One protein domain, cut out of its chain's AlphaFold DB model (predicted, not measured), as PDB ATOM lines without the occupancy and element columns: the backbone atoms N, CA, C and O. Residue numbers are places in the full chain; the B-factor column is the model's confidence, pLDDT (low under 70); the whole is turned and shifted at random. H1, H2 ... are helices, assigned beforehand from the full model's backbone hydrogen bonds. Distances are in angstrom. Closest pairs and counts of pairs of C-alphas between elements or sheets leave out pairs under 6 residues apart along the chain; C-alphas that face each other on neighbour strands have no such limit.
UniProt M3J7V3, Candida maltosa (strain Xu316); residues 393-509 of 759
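What this domain is: This is residues 393 to 509 of the 759 residues of a protein of Candida maltosa (strain Xu316) (UniProt M3J7V3). The longest helix, H5, runs through the middle; H3 crosses it nearly at a right angle with H1 side by side with H3, while H6 folds back along H5 and H4 packs on H6. H4, H5 and H6 make a loose up-and-down bundle, each running against the one before, and short H2 sits at the turn between H1 and H3. The printed part has 117 residues with six named helices, H1 to H6 in order, and no named strand: all helix. It is compact, with a radius of gyration of the C-alphas of 14.1 A and spans of 41 by 31 by 27 A.

How they stand to each other: H1, residues 393 to 405, touches residues 425 to 434 of H3, residues 415 to 434, at a shallow tilt of 30 degrees, opposite ways; the closest C-alphas, of Glu 393 and Ser 433, are 5.2 A apart. H2, residues 408 to 412, is close to H3 but not clearly touching, with the closest C-alphas, of Leu 410 and Lys 418, 6.2 A apart. H5, residues 463 to 483, is the hub: it touches H3 about perpendicular, at 84 degrees, with the closest C-alphas, of His 421 and Arg 472, 5.9 A apart. H5 and H6, residues 491 to 509, form a hairpin at 18 degrees, with the closest C-alphas, of Ala 463 and Leu 502, 6.0 A apart. H4, residues 444 to 457, touches H6; the closest C-alphas, of Ser 444 and Thr 494, are 4.7 A apart. Every O i to N i+4 pair is within hydrogen-bond range in H1, H3, H4, H5 and H6; H2 has 0 of 1, and 1 of 2 O i to N i+3 pairs.

Where its parts are: H1 begins at C-alpha 393 (349.836, 202.502, 238.253). H3 is 28.7 A long, H5 30.1 A and H6 26.3 A, ending at C-alpha 509 (340.001, 224.028, 215.816).

The domain as a whole: The two C-alphas farthest apart, of Ser 406 and Lys 508, are 40.8 A apart. The printed part has no cut and no long link. In this model 22 residues have pLDDT under 70, among them 482 to 490 and 505 to 509.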
ATOM      1  N   GLU A 393     349.872 201.073 237.923       74.44
ATOM      2  CA  GLU A 393     349.836 202.502 238.253       74.44
ATOM      3  C   GLU A 393     350.640 202.792 239.528       74.44
ATOM      4  O   GLU A 393     351.429 203.731 239.552       74.44
ATOM      5  N   GLU A 394     350.508 201.967 240.570       76.50
ATOM      6  CA  GLU A 394     351.270 202.114 241.818       76.50
ATOM      7  C   GLU A 394     352.772 201.873 241.607       76.50
ATOM      8  O   GLU A 394     353.585 202.602 242.169       76.50
ATOM      9  N   ILE A 395     353.144 200.915 240.749       77.25
ATOM     10  CA  ILE A 395     354.547 200.643 240.387       77.25
ATOM     11  C   ILE A 395     355.162 201.840 239.642       77.25
ATOM     12  O   ILE A 395     356.262 202.282 239.977       77.25
ATOM     13  N   LEU A 396     354.444 202.405 238.665       77.62
ATOM     14  CA  LEU A 396     354.899 203.583 237.919       77.62
ATOM     15  C   LEU A 396     354.937 204.848 238.783       77.62
ATOM     16  O   LEU A 396     355.872 205.630 238.658       77.62
ATOM     17  N   LEU A 397     353.964 205.061 239.671       82.75
ATOM     18  CA  LEU A 397     353.960 206.225 240.561       82.75
ATOM     19  C   LEU A 397     355.073 206.150 241.614       82.75
ATOM     20  O   LEU A 397     355.734 207.159 241.840       82.75
ATOM     21  N   ALA A 398     355.343 204.974 242.191       79.69
ATOM     22  CA  ALA A 398     356.474 204.785 243.102       79.69
ATOM     23  C   ALA A 398     357.817 205.060 242.403       79.69
ATOM     24  O   ALA A 398     358.642 205.803 242.928       79.69
ATOM     25  N   LYS A 399     357.996 204.541 241.181       81.31
ATOM     26  CA  LYS A 399     359.181 204.810 240.354       81.31
ATOM     27  C   LYS A 399     359.312 206.283 239.956       81.31
ATOM     28  O   LYS A 399     360.422 206.793 239.847       81.31
ATOM     29  N   LEU A 400     358.193 206.976 239.734       83.50
ATOM     30  CA  LEU A 400     358.213 208.412 239.476       83.50
ATOM     31  C   LEU A 400     358.690 209.179 240.713       83.50
ATOM     32  O   LEU A 400     359.550 210.039 240.579       83.50
ATOM     33  N   ASP A 401     358.162 208.878 241.899       82.81
ATOM     34  CA  ASP A 401     358.580 209.561 243.126       82.81
ATOM     35  C   ASP A 401     360.067 209.292 243.451       82.81
ATOM     36  O   ASP A 401     360.800 210.246 243.702       82.81
ATOM     37  N   GLU A 402     360.560 208.058 243.277       82.44
ATOM     38  CA  GLU A 402     361.995 207.710 243.361       82.44
ATOM     39  C   GLU A 402     362.866 208.552 242.401       82.44
ATOM     40  O   GLU A 402     363.894 209.105 242.798       82.44
ATOM     41  N   MET A 403     362.435 208.722 241.145       79.44
ATOM     42  CA  MET A 403     363.134 209.551 240.148       79.44
ATOM     43  C   MET A 403     363.045 211.064 240.423       79.44
ATOM     44  O   MET A 403     363.850 211.827 239.891       79.44
ATOM     45  N   LEU A 404     362.086 211.513 241.239       82.75
ATOM     46  CA  LEU A 404     361.902 212.919 241.621       82.75
ATOM     47  C   LEU A 404     362.575 213.281 242.952       82.75
ATOM     48  O   LEU A 404     362.812 214.465 243.192       82.75
ATOM     49  N   GLU A 405     362.875 212.301 243.805       79.94
ATOM     50  CA  GLU A 405     363.729 212.456 244.993       79.94
ATOM     51  C   GLU A 405     365.226 212.439 244.643       79.94
ATOM     52  O   GLU A 405     366.044 212.962 245.393       79.94
ATOM     53  N   SER A 406     365.586 211.877 243.485       76.56
ATOM     54  CA  SER A 406     366.971 211.670 243.039       76.56
ATOM     55  C   SER A 406     367.437 212.624 241.922       76.56
ATOM     56  O   SER A 406     368.418 212.326 241.239       76.56
ATOM     57  N   THR A 407     366.763 213.765 241.702       78.88
ATOM     58  CA  THR A 407     367.109 214.711 240.619       78.88
ATOM     59  C   THR A 407     367.192 216.188 241.036       78.88
ATOM     60  O   THR A 407     366.192 216.854 241.311       78.88
ATOM     61  N   ASP A 408     368.399 216.750 240.928       77.12
ATOM     62  CA  ASP A 408     368.690 218.177 241.127       77.12
ATOM     63  C   ASP A 408     368.044 219.091 240.059       77.12
ATOM     64  O   ASP A 408     368.066 220.320 240.182       77.12
ATOM     65  N   GLN A 409     367.482 218.539 238.969       74.75
ATOM     66  CA  GLN A 409     366.911 219.354 237.885       74.75
ATOM     67  C   GLN A 409     365.756 220.246 238.364       74.75
ATOM     68  O   GLN A 409     365.571 221.346 237.838       74.75
ATOM     69  N   LEU A 410     364.994 219.795 239.364       74.88
ATOM     70  CA  LEU A 410     363.850 220.523 239.914       74.88
ATOM     71  C   LEU A 410     364.241 221.706 240.806       74.88
ATOM     72  O   LEU A 410     363.464 222.653 240.899       74.88
ATOM     73  N   ASP A 411     365.427 221.712 241.418       74.69
ATOM     74  CA  ASP A 411     365.807 222.726 242.417       74.69
ATOM     75  C   ASP A 411     366.100 224.115 241.840       74.69
ATOM     76  O   ASP A 411     366.151 225.103 242.569       74.69
ATOM     77  N   LYS A 412     366.189 224.218 240.512       73.62
ATOM     78  CA  LYS A 412     366.255 225.495 239.783       73.62
ATOM     79  C   LYS A 412     364.875 226.145 239.589       73.62
ATOM     80  O   LYS A 412     364.797 227.237 239.031       73.62
ATOM     81  N   LEU A 413     363.794 225.489 240.022       71.00
ATOM     82  CA  LEU A 413     362.422 225.995 239.967       71.00
ATOM     83  C   LEU A 413     361.923 226.423 241.351       71.00
ATOM     84  O   LEU A 413     362.240 225.810 242.368       71.00
ATOM     85  N   THR A 414     361.056 227.435 241.379       70.75
ATOM     86  CA  THR A 414     360.298 227.806 242.582       70.75
ATOM     87  C   THR A 414     359.342 226.682 242.995       70.75
ATOM     88  O   THR A 414     358.811 225.977 242.136       70.75
ATOM     89  N   GLU A 415     359.061 226.521 244.293       64.50
ATOM     90  CA  GLU A 415     358.195 225.435 244.795       64.50
ATOM     91  C   GLU A 415     356.813 225.336 244.109       64.50
ATOM     92  O   GLU A 415     356.427 224.230 243.724       64.50
ATOM     93  N   PRO A 416     356.087 226.439 243.810       58.81
ATOM     94  CA  PRO A 416     354.859 226.362 243.014       58.81
ATOM     95  C   PRO A 416     355.078 225.744 241.623       58.81
ATOM     96  O   PRO A 416     354.240 224.981 241.143       58.81
ATOM     97  N   ASN A 417     356.220 226.018 240.986       64.69
ATOM     98  CA  ASN A 417     356.589 225.403 239.716       64.69
ATOM     99  C   ASN A 417     357.025 223.942 239.877       64.69
ATOM    100  O   ASN A 417     356.636 223.134 239.033       64.69
ATOM    101  N   LYS A 418     357.738 223.561 240.950       76.25
ATOM    102  CA  LYS A 418     358.017 222.143 241.255       76.25
ATOM    103  C   LYS A 418     356.709 221.358 241.398       76.25
ATOM    104  O   LYS A 418     356.542 220.336 240.739       76.25
ATOM    105  N   ILE A 419     355.742 221.877 242.159       74.00
ATOM    106  CA  ILE A 419     354.403 221.283 242.331       74.00
ATOM    107  C   ILE A 419     353.675 221.145 240.982       74.00
ATOM    108  O   ILE A 419     353.119 220.089 240.684       74.00
ATOM    109  N   LEU A 420     353.704 222.176 240.130       73.25
ATOM    110  CA  LEU A 420     353.089 222.127 238.797       73.25
ATOM    111  C   LEU A 420     353.740 221.098 237.856       73.25
ATOM    112  O   LEU A 420     353.030 220.514 237.037       73.25
ATOM    113  N   HIS A 421     355.049 220.858 237.970       79.88
ATOM    114  CA  HIS A 421     355.736 219.796 237.230       79.88
ATOM    115  C   HIS A 421     355.386 218.415 237.801       79.88
ATOM    116  O   HIS A 421     354.869 217.582 237.059       79.88
ATOM    117  N   LYS A 422     355.536 218.197 239.118       81.19
ATOM    118  CA  LYS A 422     355.193 216.927 239.790       81.19
ATOM    119  C   LYS A 422     353.745 216.490 239.509       81.19
ATOM    120  O   LYS A 422     353.512 215.322 239.204       81.19
ATOM    121  N   ASN A 423     352.783 217.416 239.520       80.81
ATOM    122  CA  ASN A 423     351.379 217.126 239.196       80.81
ATOM    123  C   ASN A 423     351.168 216.689 237.735       80.81
ATOM    124  O   ASN A 423     350.387 215.773 237.475       80.81
ATOM    125  N   GLU A 424     351.860 217.314 236.776       85.38
ATOM    126  CA  GLU A 424     351.791 216.910 235.366       85.38
ATOM    127  C   GLU A 424     352.458 215.548 235.146       85.38
ATOM    128  O   GLU A 424     351.927 214.707 234.425       85.38
ATOM    129  N   PHE A 425     353.584 215.295 235.819       88.69
ATOM    130  CA  PHE A 425     354.300 214.024 235.735       88.69
ATOM    131  C   PHE A 425     353.458 212.875 236.290       88.69
ATOM    132  O   PHE A 425     353.354 211.842 235.636       88.69
ATOM    133  N   LYS A 426     352.781 213.058 237.436       84.75
ATOM    134  CA  LYS A 426     351.867 212.038 237.982       84.75
ATOM    135  C   LYS A 426     350.674 211.788 237.058       84.75
ATOM    136  O   LYS A 426     350.312 210.635 236.845       84.75
ATOM    137  N   ARG A 427     350.126 212.830 236.413       83.69
ATOM    138  CA  ARG A 427     349.079 212.666 235.386       83.69
ATOM    139  C   ARG A 427     349.580 211.887 234.161       83.69
ATOM    140  O   ARG A 427     348.859 211.028 233.656       83.69
ATOM    141  N   TYR A 428     350.813 212.136 233.722       85.25
ATOM    142  CA  TYR A 428     351.439 211.411 232.613       85.25
ATOM    143  C   TYR A 428     351.817 209.965 232.979       85.25
ATOM    144  O   TYR A 428     351.666 209.069 232.152       85.25
ATOM    145  N   ALA A 429     352.236 209.704 234.220       84.06
ATOM    146  CA  ALA A 429     352.497 208.358 234.730       84.06
ATOM    147  C   ALA A 429     351.214 207.515 234.791       84.06
ATOM    148  O   ALA A 429     351.206 206.387 234.295       84.06
ATOM    149  N   SER A 430     350.104 208.083 235.285       81.75
ATOM    150  CA  SER A 430     348.784 207.453 235.172       81.75
ATOM    151  C   SER A 430     348.423 207.174 233.709       81.75
ATOM    152  O   SER A 430     348.009 206.061 233.402       81.75
ATOM    153  N   PHE A 431     348.615 208.119 232.778       86.31
ATOM    154  CA  PHE A 431     348.380 207.873 231.345       86.31
ATOM    155  C   PHE A 431     349.227 206.704 230.806       86.31
ATOM    156  O   PHE A 431     348.679 205.784 230.200       86.31
ATOM    157  N   CYS A 432     350.532 206.679 231.096       81.75
ATOM    158  CA  CYS A 432     351.425 205.580 230.718       81.75
ATOM    159  C   CYS A 432     350.919 204.231 231.253       81.75
ATOM    160  O   CYS A 432     350.873 203.256 230.500       81.75
ATOM    161  N   SER A 433     350.439 204.188 232.502       82.25
ATOM    162  CA  SER A 433     349.841 202.982 233.082       82.25
ATOM    163  C   SER A 433     348.572 202.529 232.360       82.25
ATOM    164  O   SER A 433     348.402 201.330 232.156       82.25
ATOM    165  N   HIS A 434     347.679 203.444 231.967       81.19
ATOM    166  CA  HIS A 434     346.464 203.089 231.218       81.19
ATOM    167  C   HIS A 434     346.792 202.564 229.807       81.19
ATOM    168  O   HIS A 434     346.052 201.741 229.271       81.19
ATOM    169  N   GLN A 435     347.928 202.978 229.235       79.12
ATOM    170  CA  GLN A 435     348.477 202.454 227.977       79.12
ATOM    171  C   GLN A 435     349.365 201.200 228.165       79.12
ATOM    172  O   GLN A 435     349.932 200.707 227.194       79.12
ATOM    173  N   ASN A 436     349.468 200.649 229.384       78.12
ATOM    174  CA  ASN A 436     350.311 199.495 229.755       78.12
ATOM    175  C   ASN A 436     351.829 199.691 229.517       78.12
ATOM    176  O   ASN A 436     352.578 198.718 229.393       78.12
ATOM    177  N   LEU A 437     352.301 200.940 229.466       78.25
ATOM    178  CA  LEU A 437     353.714 201.281 229.280       78.25
ATOM    179  C   LEU A 437     354.486 201.118 230.595       78.25
ATOM    180  O   LEU A 437     354.170 201.768 231.583       78.25
ATOM    181  N   GLN A 438     355.545 200.305 230.595       68.94
ATOM    182  CA  GLN A 438     356.362 200.012 231.790       68.94
ATOM    183  C   GLN A 438     357.362 201.132 232.163       68.94
ATOM    184  O   GLN A 438     358.058 201.043 233.174       68.94
ATOM    185  N   HIS A 439     357.451 202.184 231.347       74.00
ATOM    186  CA  HIS A 439     358.367 203.316 231.508       74.00
ATOM    187  C   HIS A 439     357.714 204.625 231.034       74.00
ATOM    188  O   HIS A 439     356.737 204.611 230.282       74.00
ATOM    189  N   PHE A 440     358.285 205.768 231.421       80.69
ATOM    190  CA  PHE A 440     357.846 207.095 230.977       80.69
ATOM    191  C   PHE A 440     358.330 207.397 229.548       80.69
ATOM    192  O   PHE A 440     359.236 208.202 229.344       80.69
ATOM    193  N   HIS A 441     357.741 206.746 228.544       76.19
ATOM    194  CA  HIS A 441     358.044 207.014 227.135       76.19
ATOM    195  C   HIS A 441     357.603 208.438 226.759       76.19
ATOM    196  O   HIS A 441     356.409 208.695 226.593       76.19
ATOM    197  N   VAL A 442     358.549 209.370 226.622       77.88
ATOM    198  CA  VAL A 442     358.314 210.754 226.164       77.88
ATOM    199  C   VAL A 442     358.688 210.851 224.679       77.88
ATOM    200  O   VAL A 442     359.664 211.479 224.284       77.88
ATOM    201  N   GLU A 443     357.913 210.155 223.850       81.06
ATOM    202  CA  GLU A 443     358.104 210.043 222.402       81.06
ATOM    203  C   GLU A 443     357.013 210.827 221.663       81.06
ATOM    204  O   GLU A 443     355.932 211.081 222.203       81.06
ATOM    205  N   SER A 444     357.250 211.204 220.403       76.00
ATOM    206  CA  SER A 444     356.280 212.029 219.667       76.00
ATOM    207  C   SER A 444     354.909 211.346 219.545       76.00
ATOM    208  O   SER A 444     353.885 212.019 219.598       76.00
ATOM    209  N   THR A 445     354.873 210.016 219.451       79.31
ATOM    210  CA  THR A 445     353.661 209.184 219.387       79.31
ATOM    211  C   THR A 445     352.888 209.151 220.707       79.31
ATOM    212  O   THR A 445     351.670 209.336 220.700       79.31
ATOM    213  N   THR A 446     353.561 208.958 221.845       82.38
ATOM    214  CA  THR A 446     352.915 208.889 223.166       82.38
ATOM    215  C   THR A 446     352.413 210.258 223.620       82.38
ATOM    216  O   THR A 446     351.293 210.355 224.126       82.38
ATOM    217  N   ILE A 447     353.161 211.331 223.342       85.12
ATOM    218  CA  ILE A 447     352.739 212.712 223.623       85.12
ATOM    219  C   ILE A 447     351.522 213.105 222.772       85.12
ATOM    220  O   ILE A 447     350.585 213.702 223.301       85.12
ATOM    221  N   LYS A 448     351.488 212.748 221.476       84.88
ATOM    222  CA  LYS A 448     350.321 212.992 220.601       84.88
ATOM    223  C   LYS A 448     349.073 212.287 221.149       84.88
ATOM    224  O   LYS A 448     348.053 212.944 221.340       84.88
ATOM    225  N   SER A 449     349.180 211.008 221.517       83.81
ATOM    226  CA  SER A 449     348.085 210.251 222.146       83.81
ATOM    227  C   SER A 449     347.621 210.854 223.482       83.81
ATOM    228  O   SER A 449     346.419 210.936 223.731       83.81
ATOM    229  N   TYR A 450     348.544 211.336 224.324       87.06
ATOM    230  CA  TYR A 450     348.204 212.037 225.570       87.06
ATOM    231  C   TYR A 450     347.461 213.353 225.293       87.06
ATOM    232  O   TYR A 450     346.464 213.654 225.947       87.06
ATOM    233  N   PHE A 451     347.885 214.131 224.293       86.69
ATOM    234  CA  PHE A 451     347.217 215.381 223.913       86.69
ATOM    235  C   PHE A 451     345.827 215.141 223.303       86.69
ATOM    236  O   PHE A 451     344.913 215.938 223.534       86.69
ATOM    237  N   ASP A 452     345.633 214.029 222.599       82.75
ATOM    238  CA  ASP A 452     344.323 213.612 222.098       82.75
ATOM    239  C   ASP A 452     343.385 213.182 223.236       82.75
ATOM    240  O   ASP A 452     342.206 213.532 223.212       82.75
ATOM    241  N   GLU A 453     343.878 212.498 224.274       84.38
ATOM    242  CA  GLU A 453     343.085 212.225 225.482       84.38
ATOM    243  C   GLU A 453     342.744 213.526 226.235       84.38
ATOM    244  O   GLU A 453     341.588 213.759 226.601       84.38
ATOM    245  N   LEU A 454     343.716 214.428 226.412       83.88
ATOM    246  CA  LEU A 454     343.522 215.716 227.086       83.88
ATOM    247  C   LEU A 454     342.508 216.627 226.379       83.88
ATOM    248  O   LEU A 454     341.742 217.315 227.054       83.88
ATOM    249  N   THR A 455     342.492 216.643 225.045       82.50
ATOM    250  CA  THR A 455     341.532 217.432 224.248       82.50
ATOM    251  C   THR A 455     340.152 216.780 224.154       82.50
ATOM    252  O   THR A 455     339.159 217.491 224.005       82.50
ATOM    253  N   GLN A 456     340.052 215.456 224.323       79.50
ATOM    254  CA  GLN A 456     338.772 214.765 224.528       79.50
ATOM    255  C   GLN A 456     338.199 215.002 225.938       79.50
ATOM    256  O   GLN A 456     336.982 215.088 226.092       79.50
ATOM    257  N   GLN A 457     339.052 215.136 226.964       77.62
ATOM    258  CA  GLN A 457     338.640 215.394 228.353       77.62
ATOM    259  C   GLN A 457     338.296 216.870 228.638       77.62
ATOM    260  O   GLN A 457     337.340 217.134 229.366       77.62
ATOM    261  N   ASP A 458     339.050 217.833 228.094       73.62
ATOM    262  CA  ASP A 458     338.779 219.275 228.217       73.62
ATOM    263  C   ASP A 458     338.579 219.911 226.827       73.62
ATOM    264  O   ASP A 458     339.563 220.217 226.151       73.62
ATOM    265  N   PRO A 459     337.338 220.213 226.397       69.31
ATOM    266  CA  PRO A 459     337.095 220.906 225.130       69.31
ATOM    267  C   PRO A 459     337.585 222.369 225.124       69.31
ATOM    268  O   PRO A 459     337.585 223.008 224.076       69.31
ATOM    269  N   ASN A 460     338.037 222.912 226.263       68.56
ATOM    270  CA  ASN A 460     338.734 224.202 226.348       68.56
ATOM    271  C   ASN A 460     340.268 224.035 226.324       68.56
ATOM    272  O   ASN A 460     341.003 224.970 226.674       68.56
ATOM    273  N   MET A 461     340.784 222.852 225.981       78.44
ATOM    274  CA  MET A 461     342.212 222.581 225.839       78.44
ATOM    275  C   MET A 461     342.741 223.226 224.553       78.44
ATOM    276  O   MET A 461     342.490 222.755 223.449       78.44
ATOM    277  N   ASN A 462     343.474 224.332 224.691       76.56
ATOM    278  CA  ASN A 462     344.028 225.080 223.562       76.56
ATOM    279  C   ASN A 462     345.534 224.814 223.380       76.56
ATOM    280  O   ASN A 462     346.226 224.368 224.296       76.56
ATOM    281  N   ALA A 463     346.073 225.148 222.204       71.88
ATOM    282  CA  ALA A 463     347.491 224.943 221.895       71.88
ATOM    283  C   ALA A 463     348.453 225.676 222.861       71.88
ATOM    284  O   ALA A 463     349.581 225.224 223.053       71.88
ATOM    285  N   ARG A 464     348.017 226.767 223.519       67.00
ATOM    286  CA  ARG A 464     348.810 227.475 224.546       67.00
ATOM    287  C   ARG A 464     348.943 226.631 225.825       67.00
ATOM    288  O   ARG A 464     350.048 226.523 226.348       67.00
ATOM    289  N   LYS A 465     347.862 225.987 226.292       75.50
ATOM    290  CA  LYS A 465     347.902 224.992 227.385       75.50
ATOM    291  C   LYS A 465     348.798 223.809 227.007       75.50
ATOM    292  O   LYS A 465     349.719 223.491 227.753       75.50
ATOM    293  N   LEU A 466     348.579 223.206 225.834       79.06
ATOM    294  CA  LEU A 466     349.330 222.025 225.388       79.06
ATOM    295  C   LEU A 466     350.838 222.300 225.250       79.06
ATOM    296  O   LEU A 466     351.634 221.475 225.682       79.06
ATOM    297  N   LYS A 467     351.257 223.485 224.779       77.44
ATOM    298  CA  LYS A 467     352.677 223.897 224.803       77.44
ATOM    299  C   LYS A 467     353.260 224.007 226.221       77.44
ATOM    300  O   LYS A 467     354.427 223.673 226.412       77.44
ATOM    301  N   LYS A 468     352.483 224.435 227.229       77.06
ATOM    302  CA  LYS A 468     352.946 224.433 228.635       77.06
ATOM    303  C   LYS A 468     353.070 223.010 229.194       77.06
ATOM    304  O   LYS A 468     354.008 222.751 229.940       77.06
ATOM    305  N   ILE A 469     352.200 222.085 228.785       83.06
ATOM    306  CA  ILE A 469     352.322 220.653 229.113       83.06
ATOM    307  C   ILE A 469     353.545 220.041 228.409       83.06
ATOM    308  O   ILE A 469     354.329 219.358 229.059       83.06
ATOM    309  N   LEU A 470     353.781 220.359 227.129       84.19
ATOM    310  CA  LEU A 470     354.961 219.906 226.384       84.19
ATOM    311  C   LEU A 470     356.264 220.323 227.079       84.19
ATOM    312  O   LEU A 470     357.094 219.460 227.342       84.19
ATOM    313  N   LYS A 471     356.408 221.603 227.467       80.75
ATOM    314  CA  LYS A 471     357.575 222.091 228.233       80.75
ATOM    315  C   LYS A 471     357.827 221.271 229.509       80.75
ATOM    316  O   LYS A 471     358.980 220.988 229.821       80.75
ATOM    317  N   ARG A 472     356.770 220.861 230.227       84.50
ATOM    318  CA  ARG A 472     356.886 219.993 231.414       84.50
ATOM    319  C   ARG A 472     357.361 218.594 231.027       84.50
ATOM    320  O   ARG A 472     358.332 218.112 231.598       84.50
ATOM    321  N   LEU A 473     356.734 217.955 230.040       85.38
ATOM    322  CA  LEU A 473     357.125 216.612 229.592       85.38
ATOM    323  C   LEU A 473     358.562 216.573 229.042       85.38
ATOM    324  O   LEU A 473     359.268 215.598 229.276       85.38
ATOM    325  N   THR A 474     359.046 217.649 228.418       83.06
ATOM    326  CA  THR A 474     360.465 217.809 228.057       83.06
ATOM    327  C   THR A 474     361.391 217.744 229.276       83.06
ATOM    328  O   THR A 474     362.442 217.113 229.205       83.06
ATOM    329  N   MET A 475     361.001 218.324 230.415       82.06
ATOM    330  CA  MET A 475     361.757 218.184 231.663       82.06
ATOM    331  C   MET A 475     361.699 216.751 232.215       82.06
ATOM    332  O   MET A 475     362.720 216.241 232.664       82.06
ATOM    333  N   LEU A 476     360.552 216.066 232.118       83.62
ATOM    334  CA  LEU A 476     360.447 214.648 232.492       83.62
ATOM    335  C   LEU A 476     361.372 213.764 231.639       83.62
ATOM    336  O   LEU A 476     362.024 212.877 232.177       83.62
ATOM    337  N   HIS A 477     361.501 214.037 230.336       82.19
ATOM    338  CA  HIS A 477     362.468 213.345 229.470       82.19
ATOM    339  C   HIS A 477     363.914 213.572 229.909       82.19
ATOM    340  O   HIS A 477     364.699 212.630 229.945       82.19
ATOM    341  N   ASN A 478     364.272 214.799 230.290       80.25
ATOM    342  CA  ASN A 478     365.616 215.094 230.783       80.25
ATOM    343  C   ASN A 478     365.906 214.381 232.117       80.25
ATOM    344  O   ASN A 478     367.014 213.892 232.308       80.25
ATOM    345  N   ILE A 479     364.914 214.257 233.005       81.06
ATOM    346  CA  ILE A 479     365.012 213.454 234.239       81.06
ATOM    347  C   ILE A 479     365.130 211.951 233.914       81.06
ATOM    348  O   ILE A 479     365.906 211.242 234.553       81.06
ATOM    349  N   ASN A 480     364.426 211.458 232.887       79.38
ATOM    350  CA  ASN A 480     364.579 210.080 232.404       79.38
ATOM    351  C   ASN A 480     365.997 209.806 231.872       79.38
ATOM    352  O   ASN A 480     366.527 208.725 232.114       79.38
ATOM    353  N   LEU A 481     366.601 210.759 231.152       73.69
ATOM    354  CA  LEU A 481     367.954 210.631 230.595       73.69
ATOM    355  C   LEU A 481     369.033 210.574 231.684       73.69
ATOM    356  O   LEU A 481     369.924 209.732 231.592       73.69
ATOM    357  N   ASP A 482     368.936 211.417 232.717       66.00
ATOM    358  CA  ASP A 482     369.891 211.430 233.837       66.00
ATOM    359  C   ASP A 482     369.896 210.101 234.617       66.00
ATOM    360  O   ASP A 482     370.939 209.672 235.112       66.00
ATOM    361  N   GLN A 483     368.740 209.432 234.704       64.12
ATOM    362  CA  GLN A 483     368.557 208.182 235.454       64.12
ATOM    363  C   GLN A 483     368.714 206.905 234.606       64.12
ATOM    364  O   GLN A 483     368.844 205.816 235.167       64.12
ATOM    365  N   ASN A 484     368.670 206.983 233.269       57.66
ATOM    366  CA  ASN A 484     368.525 205.799 232.412       57.66
ATOM    367  C   ASN A 484     369.330 205.913 231.096       57.66
ATOM    368  O   ASN A 484     368.849 206.403 230.074       57.66
ATOM    369  N   TYR A 485     370.569 205.412 231.122       49.53
ATOM    370  CA  TYR A 485     371.609 205.660 230.108       49.53
ATOM    371  C   TYR A 485     371.324 205.152 228.674       49.53
ATOM    372  O   TYR A 485     371.970 205.627 227.737       49.53
ATOM    373  N   ASP A 486     370.399 204.205 228.478       45.88
ATOM    374  CA  ASP A 486     370.219 203.500 227.192       45.88
ATOM    375  C   ASP A 486     369.231 204.158 226.205       45.88
ATOM    376  O   ASP A 486     369.246 203.842 225.014       45.88
ATOM    377  N   THR A 487     368.386 205.106 226.629       51.62
ATOM    378  CA  THR A 487     367.364 205.717 225.749       51.62
ATOM    379  C   THR A 487     367.803 207.052 225.143       51.62
ATOM    380  O   THR A 487     367.228 208.102 225.431       51.62
ATOM    381  N   LYS A 488     368.800 207.024 224.246       52.12
ATOM    382  CA  LYS A 488     369.214 208.185 223.424       52.12
ATOM    383  C   LYS A 488     368.209 208.529 222.309       52.12
ATOM    384  O   LYS A 488     368.536 208.489 221.124       52.12
ATOM    385  N   THR A 489     366.997 208.913 222.692       57.25
ATOM    386  CA  THR A 489     366.006 209.503 221.781       57.25
ATOM    387  C   THR A 489     366.227 211.013 221.710       57.25
ATOM    388  O   THR A 489     366.156 211.696 222.734       57.25
ATOM    389  N   ASP A 490     366.492 211.546 220.513       64.62
ATOM    390  CA  ASP A 490     366.642 212.990 220.314       64.62
ATOM    391  C   ASP A 490     365.297 213.707 220.499       64.62
ATOM    392  O   ASP A 490     364.378 213.621 219.675       64.62
ATOM    393  N   ILE A 491     365.195 214.446 221.602       70.12
ATOM    394  CA  ILE A 491     364.001 215.216 221.927       70.12
ATOM    395  C   ILE A 491     363.782 216.398 220.969       70.12
ATOM    396  O   ILE A 491     362.658 216.881 220.858       70.12
ATOM    397  N   SER A 492     364.794 216.815 220.202       69.94
ATOM    398  CA  SER A 492     364.665 217.869 219.185       69.94
ATOM    399  C   SER A 492     363.692 217.463 218.070       69.94
ATOM    400  O   SER A 492     362.814 218.252 217.707       69.94
ATOM    401  N   SER A 493     363.769 216.213 217.584       71.50
ATOM    402  CA  SER A 493     362.780 215.656 216.642       71.50
ATOM    403  C   SER A 493     361.400 215.569 217.292       71.50
ATOM    404  O   SER A 493     360.421 216.079 216.752       71.50
ATOM    405  N   THR A 494     361.333 215.022 218.512       72.50
ATOM    406  CA  THR A 494     360.071 214.847 219.252       72.50
ATOM    407  C   THR A 494     359.337 216.173 219.481       72.50
ATOM    408  O   THR A 494     358.135 216.249 219.231       72.50
ATOM    409  N   ILE A 495     360.037 217.234 219.896       77.12
ATOM    410  CA  ILE A 495     359.457 218.575 220.059       77.12
ATOM    411  C   ILE A 495     358.974 219.111 218.709       77.12
ATOM    412  O   ILE A 495     357.840 219.575 218.629       77.12
ATOM    413  N   THR A 496     359.788 219.014 217.653       78.94
ATOM    414  CA  THR A 496     359.442 219.528 216.314       78.94
ATOM    415  C   THR A 496     358.178 218.861 215.763       78.94
ATOM    416  O   THR A 496     357.246 219.541 215.336       78.94
ATOM    417  N   GLU A 497     358.096 217.534 215.850       78.56
ATOM    418  CA  GLU A 497     356.945 216.746 215.404       78.56
ATOM    419  C   GLU A 497     355.671 216.981 216.233       78.56
ATOM    420  O   GLU A 497     354.558 216.812 215.725       78.56
ATOM    421  N   VAL A 498     355.801 217.320 217.520       76.94
ATOM    422  CA  VAL A 498     354.653 217.670 218.369       76.94
ATOM    423  C   VAL A 498     354.230 219.123 218.143       76.94
ATOM    424  O   VAL A 498     353.035 219.401 218.139       76.94
ATOM    425  N   ASP A 499     355.150 220.048 217.871       78.19
ATOM    426  CA  ASP A 499     354.800 221.432 217.534       78.19
ATOM    427  C   ASP A 499     354.149 221.556 216.147       78.19
ATOM    428  O   ASP A 499     353.190 222.319 215.992       78.19
ATOM    429  N   GLU A 500     354.572 220.752 215.165       80.81
ATOM    430  CA  GLU A 500     353.831 220.589 213.909       80.81
ATOM    431  C   GLU A 500     352.431 220.011 214.171       80.81
ATOM    432  O   GLU A 500     351.435 220.548 213.671       80.81
ATOM    433  N   TYR A 501     352.315 218.987 215.029       80.25
ATOM    434  CA  TYR A 501     351.011 218.444 215.413       80.25
ATOM    435  C   TYR A 501     350.108 219.516 216.040       80.25
ATOM    436  O   TYR A 501     348.975 219.696 215.591       80.25
ATOM    437  N   LEU A 502     350.618 220.309 216.985       79.69
ATOM    438  CA  LEU A 502     349.893 221.419 217.609       79.69
ATOM    439  C   LEU A 502     349.495 222.515 216.604       79.69
ATOM    440  O   LEU A 502     348.421 223.106 216.743       79.69
ATOM    441  N   ALA A 503     350.295 222.756 215.562       76.69
ATOM    442  CA  ALA A 503     349.929 223.651 214.465       76.69
ATOM    443  C   ALA A 503     348.778 223.089 213.603       76.69
ATOM    444  O   ALA A 503     347.895 223.849 213.190       76.69
ATOM    445  N   THR A 504     348.727 221.772 213.363       75.19
ATOM    446  CA  THR A 504     347.584 221.136 212.674       75.19
ATOM    447  C   THR A 504     346.328 221.075 213.547       75.19
ATOM    448  O   THR A 504     345.239 221.376 213.054       75.19
ATOM    449  N   LEU A 505     346.468 220.807 214.850       68.44
ATOM    450  CA  LEU A 505     345.390 220.881 215.840       68.44
ATOM    451  C   LEU A 505     344.778 222.283 215.890       68.44
ATOM    452  O   LEU A 505     343.558 222.413 215.825       68.44
ATOM    453  N   LYS A 506     345.608 223.336 215.913       62.31
ATOM    454  CA  LYS A 506     345.126 224.721 215.834       62.31
ATOM    455  C   LYS A 506     344.297 224.948 214.565       62.31
ATOM    456  O   LYS A 506     343.162 225.396 214.669       62.31
ATOM    457  N   LYS A 507     344.808 224.563 213.386       59.53
ATOM    458  CA  LYS A 507     344.055 224.670 212.120       59.53
ATOM    459  C   LYS A 507     342.718 223.919 212.165       59.53
ATOM    460  O   LYS A 507     341.741 224.437 211.638       59.53
ATOM    461  N   LYS A 508     342.667 222.736 212.788       57.41
ATOM    462  CA  LYS A 508     341.459 221.900 212.944       57.41
ATOM    463  C   LYS A 508     340.421 222.515 213.895       57.41
ATOM    464  O   LYS A 508     339.229 222.315 213.694       57.41
ATOM    465  N   ILE A 509     340.867 223.260 214.909       55.16
ATOM    466  CA  ILE A 509     340.001 224.028 215.816       55.16
ATOM    467  C   ILE A 509     339.468 225.276 215.095       55.16
ATOM    468  O   ILE A 509     338.256 225.483 215.055       55.16
TER     469      ILE A 509